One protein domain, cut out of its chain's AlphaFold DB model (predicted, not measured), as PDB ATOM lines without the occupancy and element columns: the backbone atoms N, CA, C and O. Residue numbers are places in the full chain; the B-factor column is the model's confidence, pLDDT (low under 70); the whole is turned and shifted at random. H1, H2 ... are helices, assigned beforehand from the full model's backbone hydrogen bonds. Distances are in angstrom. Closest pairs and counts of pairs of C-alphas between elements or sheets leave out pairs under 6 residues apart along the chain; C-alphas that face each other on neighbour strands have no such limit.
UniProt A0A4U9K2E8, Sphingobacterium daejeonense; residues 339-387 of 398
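Overview. This is residues 339 to 387 of the 398 residues of a protein of Sphingobacterium daejeonense (UniProt A0A4U9K2E8). Four short helices follow one another round a rough ring, H1 and H3 being the longest, and the ring closes where H4 meets H1. H2 sits on the far side of the ring from H4. The printed part has 49 residues, with H1, H2, H3, H4 in that order and no named strand: all helix. It is compact, with a radius of gyration of the C-alphas of 10.7 A and spans of 28 by 23 by 14 A.

Along the chain. H1, residues 339 to 348, begins at C-alpha 339 (132.419, 90.013, 85.362) and is 14.3 A long. H3, residues 369 to 378, is 14.6 A long. H4 is residues 381 to 385, ending at C-alpha 385 (136.451, 86.658, 77.785), and H2 is residues 357 to 362.

Arrangement. H1 and H4 touch; their closest C-alphas, of Arg 343 and Ile 384, are 6.0 A apart. H3 and H4 touch only at the corner, closest at C-alphas Leu 376 and Trp 382, 4.5 A. H1 and H2 are close but not clearly touching, C-alphas Ser 348 and Ile 359 being closest at 7.5 A, and about perpendicular at 79 degrees. H3 is apart from H1 and H2. In H1, H2, H3 and H4 every O i to N i+4 pair is within hydrogen-bond range.

Size, cuts and confidence. The farthest C-alphas, Gln 353 and Lys 378, are 29.6 A apart. The printed part has no cut and no long link. Residues 365 to 387 have pLDDT under 70.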
ATOM      1  N   GLY A 339     131.450  90.492  86.351       89.19
ATOM      2  CA  GLY A 339     132.419  90.013  85.362       89.19
ATOM      3  C   GLY A 339     132.516  88.483  85.314       89.19
ATOM      4  O   GLY A 339     132.498  87.893  84.230       89.19
ATOM      5  N   ILE A 340     132.548  87.821  86.473       88.75
ATOM      6  CA  ILE A 340     132.520  86.353  86.580       88.75
ATOM      7  C   ILE A 340     131.225  85.793  85.980       88.75
ATOM      8  O   ILE A 340     131.268  84.853  85.179       88.75
ATOM      9  N   ALA A 341     130.080  86.398  86.303       91.56
ATOM     10  CA  ALA A 341     128.788  85.999  85.752       91.56
ATOM     11  C   ALA A 341     128.728  86.173  84.222       91.56
ATOM     12  O   ALA A 341     128.271  85.280  83.507       91.56
ATOM     13  N   ILE A 342     129.269  87.276  83.700       90.06
ATOM     14  CA  ILE A 342     129.390  87.539  82.260       90.06
ATOM     15  C   ILE A 342     130.243  86.472  81.575       90.06
ATOM     16  O   ILE A 342     129.861  85.938  80.529       90.06
ATOM     17  N   ARG A 343     131.372  86.092  82.178       85.06
ATOM     18  CA  ARG A 343     132.228  85.016  81.661       85.06
ATOM     19  C   ARG A 343     131.498  83.674  81.622       85.06
ATOM     20  O   ARG A 343     131.630  82.942  80.638       85.06
ATOM     21  N   HIS A 344     130.711  83.353  82.646       88.44
ATOM     22  CA  HIS A 344     129.865  82.157  82.641       88.44
ATOM     23  C   HIS A 344     128.877  82.162  81.457       88.44
ATOM     24  O   HIS A 344     128.757  81.160  80.738       88.44
ATOM     25  N   SER A 345     128.221  83.295  81.201       88.56
ATOM     26  CA  SER A 345     127.286  83.440  80.080       88.56
ATOM     27  C   SER A 345     127.980  83.325  78.720       88.56
ATOM     28  O   SER A 345     127.490  82.607  77.847       88.56
ATOM     29  N   PHE A 346     129.168  83.920  78.542       83.69
ATOM     30  CA  PHE A 346     129.958  83.760  77.310       83.69
ATOM     31  C   PHE A 346     130.334  82.300  77.044       83.69
ATOM     32  O   PHE A 346     130.172  81.827  75.920       83.69
ATOM     33  N   LYS A 347     130.761  81.549  78.070       82.44
ATOM     34  CA  LYS A 347     131.027  80.104  77.934       82.44
ATOM     35  C   LYS A 347     129.785  79.333  77.478       82.44
ATOM     36  O   LYS A 347     129.895  78.326  76.780       82.44
ATOM     37  N   SER A 348     128.598  79.818  77.834       82.88
ATOM     38  CA  SER A 348     127.328  79.199  77.466       82.88
ATOM     39  C   SER A 348     126.850  79.542  76.046       82.88
ATOM     40  O   SER A 348     125.990  78.828  75.534       82.88
ATOM     41  N   ILE A 349     127.441  80.528  75.352       79.44
ATOM     42  CA  ILE A 349     127.089  80.869  73.953       79.44
ATOM     43  C   ILE A 349     127.290  79.686  72.999       79.44
ATOM     44  O   ILE A 349     126.519  79.499  72.055       79.44
ATOM     45  N   HIS A 350     128.305  78.860  73.246       74.81
ATOM     46  CA  HIS A 350     128.613  77.708  72.400       74.81
ATOM     47  C   HIS A 350     127.683  76.507  72.637       74.81
ATOM     48  O   HIS A 350     127.717  75.549  71.867       74.81
ATOM     49  N   LYS A 351     126.824  76.546  73.665       77.44
ATOM     50  CA  LYS A 351     125.909  75.443  73.976       77.44
ATOM     51  C   LYS A 351     124.774  75.348  72.948       77.44
ATOM     52  O   LYS A 351     124.295  76.332  72.368       77.44
ATOM     53  N   THR A 352     124.320  74.124  72.698       70.44
ATOM     54  CA  THR A 352     123.227  73.820  71.760       70.44
ATOM     55  C   THR A 352     121.876  73.654  72.446       70.44
ATOM     56  O   THR A 352     120.862  73.962  71.826       70.44
ATOM     57  N   GLN A 353     121.857  73.262  73.722       71.75
ATOM     58  CA  GLN A 353     120.654  73.011  74.519       71.75
ATOM     59  C   GLN A 353     120.690  73.782  75.846       71.75
ATOM     60  O   GLN A 353     121.754  74.210  76.292       71.75
ATOM     61  N   GLY A 354     119.518  73.989  76.460       70.44
ATOM     62  CA  GLY A 354     119.393  74.690  77.747       70.44
ATOM     63  C   GLY A 354     119.767  76.176  77.709       70.44
ATOM     64  O   GLY A 354     120.069  76.760  78.743       70.44
ATOM     65  N   ILE A 355     119.783  76.785  76.519       81.69
ATOM     66  CA  ILE A 355     120.185  78.183  76.332       81.69
ATOM     67  C   ILE A 355     119.034  79.147  76.639       81.69
ATOM     68  O   ILE A 355     117.890  78.930  76.224       81.69
ATOM     69  N   SER A 356     119.356  80.224  77.350       89.38
ATOM     70  CA  SER A 356     118.431  81.306  77.685       89.38
ATOM     71  C   SER A 356     117.966  82.075  76.439       89.38
ATOM     72  O   SER A 356     118.606  81.988  75.383       89.38
ATOM     73  N   PRO A 357     116.853  82.832  76.520       90.25
ATOM     74  CA  PRO A 357     116.417  83.718  75.438       90.25
ATOM     75  C   PRO A 357     117.517  84.684  74.981       90.25
ATOM     76  O   PRO A 357     117.687  84.889  73.782       90.25
ATOM     77  N   GLU A 358     118.312  85.202  75.918       91.00
ATOM     78  CA  GLU A 358     119.448  86.086  75.651       91.00
ATOM     79  C   GLU A 358     120.520  85.408  74.792       91.00
ATOM     80  O   GLU A 358     120.926  85.939  73.757       91.00
ATOM     81  N   ILE A 359     120.927  84.191  75.165       87.19
ATOM     82  CA  ILE A 359     121.911  83.424  74.395       87.19
ATOM     83  C   ILE A 359     121.346  83.028  73.026       87.19
ATOM     84  O   ILE A 359     122.051  83.131  72.021       87.19
ATOM     85  N   LYS A 360     120.074  82.609  72.955       87.69
ATOM     86  CA  LYS A 360     119.397  82.295  71.682       87.69
ATOM     87  C   LYS A 360     119.433  83.483  70.729       87.69
ATOM     88  O   LYS A 360     119.738  83.295  69.554       87.69
ATOM     89  N   PHE A 361     119.163  84.679  71.244       86.00
ATOM     90  CA  PHE A 361     119.157  85.911  70.467       86.00
ATOM     91  C   PHE A 361     120.552  86.268  69.924       86.00
ATOM     92  O   PHE A 361     120.681  86.687  68.776       86.00
ATOM     93  N   LEU A 362     121.616  86.045  70.703       82.81
ATOM     94  CA  LEU A 362     122.996  86.355  70.297       82.81
ATOM     95  C   LEU A 362     123.640  85.297  69.381       82.81
ATOM     96  O   LEU A 362     124.585  85.597  68.649       82.81
ATOM     97  N   LYS A 363     123.137  84.060  69.390       78.81
ATOM     98  CA  LYS A 363     123.739  82.906  68.702       78.81
ATOM     99  C   LYS A 363     123.950  83.058  67.184       78.81
ATOM    100  O   LYS A 363     124.975  82.578  66.693       78.81
ATOM    101  N   PRO A 364     123.050  83.684  66.399       75.75
ATOM    102  CA  PRO A 364     123.304  83.919  64.975       75.75
ATOM    103  C   PRO A 364     124.555  84.775  64.738       75.75
ATOM    104  O   PRO A 364     125.300  84.538  63.791       75.75
ATOM    105  N   TYR A 365     124.824  85.711  65.649       68.38
ATOM    106  CA  TYR A 365     125.871  86.722  65.529       68.38
ATOM    107  C   TYR A 365     127.222  86.258  66.084       68.38
ATOM    108  O   TYR A 365     128.268  86.731  65.643       68.38
ATOM    109  N   SER A 366     127.234  85.269  66.982       65.00
ATOM    110  CA  SER A 366     128.473  84.674  67.501       65.00
ATOM    111  C   SER A 366     129.204  83.779  66.489       65.00
ATOM    112  O   SER A 366     130.330  83.357  66.749       65.00
ATOM    113  N   LYS A 367     128.587  83.458  65.341       63.22
ATOM    114  CA  LYS A 367     129.206  82.633  64.288       63.22
ATOM    115  C   LYS A 367     130.378  83.338  63.593       63.22
ATOM    116  O   LYS A 367     131.289  82.662  63.123       63.22
ATOM    117  N   ASN A 368     130.405  84.673  63.579       64.75
ATOM    118  CA  ASN A 368     131.524  85.447  63.042       64.75
ATOM    119  C   ASN A 368     132.532  85.800  64.155       64.75
ATOM    120  O   ASN A 368     132.514  86.886  64.738       64.75
ATOM    121  N   ARG A 369     133.400  84.835  64.485       57.06
ATOM    122  CA  ARG A 369     134.313  84.890  65.643       57.06
ATOM    123  C   ARG A 369     135.296  86.067  65.603       57.06
ATOM    124  O   ARG A 369     135.578  86.643  66.650       57.06
ATOM    125  N   SER A 370     135.813  86.436  64.430       54.31
ATOM    126  CA  SER A 370     136.739  87.572  64.280       54.31
ATOM    127  C   SER A 370     136.049  88.901  64.585       54.31
ATOM    128  O   SER A 370     136.600  89.740  65.298       54.31
ATOM    129  N   HIS A 371     134.811  89.051  64.116       60.72
ATOM    130  CA  HIS A 371     133.983  90.228  64.347       60.72
ATOM    131  C   HIS A 371     133.633  90.368  65.831       60.72
ATOM    132  O   HIS A 371     133.880  91.408  66.436       60.72
ATOM    133  N   PHE A 372     133.189  89.277  66.457       61.56
ATOM    134  CA  PHE A 372     132.862  89.218  67.883       61.56
ATOM    135  C   PHE A 372     134.064  89.537  68.795       61.56
ATOM    136  O   PHE A 372     133.955  90.357  69.706       61.56
ATOM    137  N   LEU A 373     135.240  88.958  68.521       59.94
ATOM    138  CA  LEU A 373     136.467  89.207  69.294       59.94
ATOM    139  C   LEU A 373     136.989  90.643  69.146       59.94
ATOM    140  O   LEU A 373     137.470  91.222  70.122       59.94
ATOM    141  N   HIS A 374     136.885  91.231  67.950       57.50
ATOM    142  CA  HIS A 374     137.227  92.637  67.728       57.50
ATOM    143  C   HIS A 374     136.363  93.572  68.592       57.50
ATOM    144  O   HIS A 374     136.869  94.548  69.148       57.50
ATOM    145  N   TYR A 375     135.078  93.257  68.765       61.72
ATOM    146  CA  TYR A 375     134.165  94.069  69.571       61.72
ATOM    147  C   TYR A 375     134.377  93.934  71.073       61.72
ATOM    148  O   TYR A 375     134.403  94.949  71.767       61.72
ATOM    149  N   LEU A 376     134.611  92.714  71.567       62.22
ATOM    150  CA  LEU A 376     134.958  92.498  72.973       62.22
ATOM    151  C   LEU A 376     136.171  93.352  73.382       62.22
ATOM    152  O   LEU A 376     136.196  93.893  74.489       62.22
ATOM    153  N   ARG A 377     137.148  93.529  72.474       58.25
ATOM    154  CA  ARG A 377     138.346  94.363  72.698       58.25
ATOM    155  C   ARG A 377     138.025  95.847  72.839       58.25
ATOM    156  O   ARG A 377     138.609  96.497  73.693       58.25
ATOM    157  N   LYS A 378     137.082  96.377  72.057       54.28
ATOM    158  CA  LYS A 378     136.710  97.803  72.101       54.28
ATOM    159  C   LYS A 378     135.957  98.224  73.367       54.28
ATOM    160  O   LYS A 378     135.877  99.417  73.631       54.28
ATOM    161  N   MET A 379     135.386  97.285  74.121       52.16
ATOM    162  CA  MET A 379     134.513  97.598  75.264       52.16
ATOM    163  C   MET A 379     135.027  97.053  76.602       52.16
ATOM    164  O   MET A 379     134.267  96.984  77.560       52.16
ATOM    165  N   ASN A 380     136.302  96.655  76.677       55.78
ATOM    166  CA  ASN A 380     136.929  96.032  77.853       55.78
ATOM    167  C   ASN A 380     136.306  94.689  78.306       55.78
ATOM    168  O   ASN A 380     136.703  94.152  79.337       55.78
ATOM    169  N   TYR A 381     135.410  94.074  77.520       57.28
ATOM    170  CA  TYR A 381     134.909  92.709  77.776       57.28
ATOM    171  C   TYR A 381     135.904  91.630  77.335       57.28
ATOM    172  O   TYR A 381     135.759  90.467  77.699       57.28
ATOM    173  N   TRP A 382     136.918  91.984  76.543       52.47
ATOM    174  CA  TRP A 382     137.913  91.029  76.060       52.47
ATOM    175  C   TRP A 382     138.693  90.371  77.193       52.47
ATOM    176  O   TRP A 382     138.840  89.155  77.177       52.47
ATOM    177  N   LEU A 383     139.088  91.145  78.208       55.16
ATOM    178  CA  LEU A 383     139.759  90.627  79.404       55.16
ATOM    179  C   LEU A 383     138.860  89.639  80.168       55.16
ATOM    180  O   LEU A 383     139.313  88.590  80.618       55.16
ATOM    181  N   ILE A 384     137.552  89.922  80.225       56.44
ATOM    182  CA  ILE A 384     136.545  89.032  80.826       56.44
ATOM    183  C   ILE A 384     136.411  87.726  80.017       56.44
ATOM    184  O   ILE A 384     136.169  86.661  80.584       56.44
ATOM    185  N   TYR A 385     136.592  87.792  78.697       53.25
ATOM    186  CA  TYR A 385     136.451  86.658  77.785       53.25
ATOM    187  C   TYR A 385     137.692  85.743  77.718       53.25
ATOM    188  O   TYR A 385     137.531  84.536  77.555       53.25
ATOM    189  N   THR A 386     138.921  86.267  77.832       50.53
ATOM    190  CA  THR A 386     140.175  85.519  77.564       50.53
ATOM    191  C   THR A 386     140.850  84.896  78.786       50.53
ATOM    192  O   THR A 386     142.055  84.661  78.763       50.53
ATOM    193  N   ASP A 387     140.111  84.633  79.861       50.03
ATOM    194  CA  ASP A 387     140.628  84.036  81.102       50.03
ATOM    195  C   ASP A 387     141.720  84.862  81.834       50.03
ATOM    196  O   ASP A 387     142.239  84.417  82.854       50.03
TER     197      ASP A 387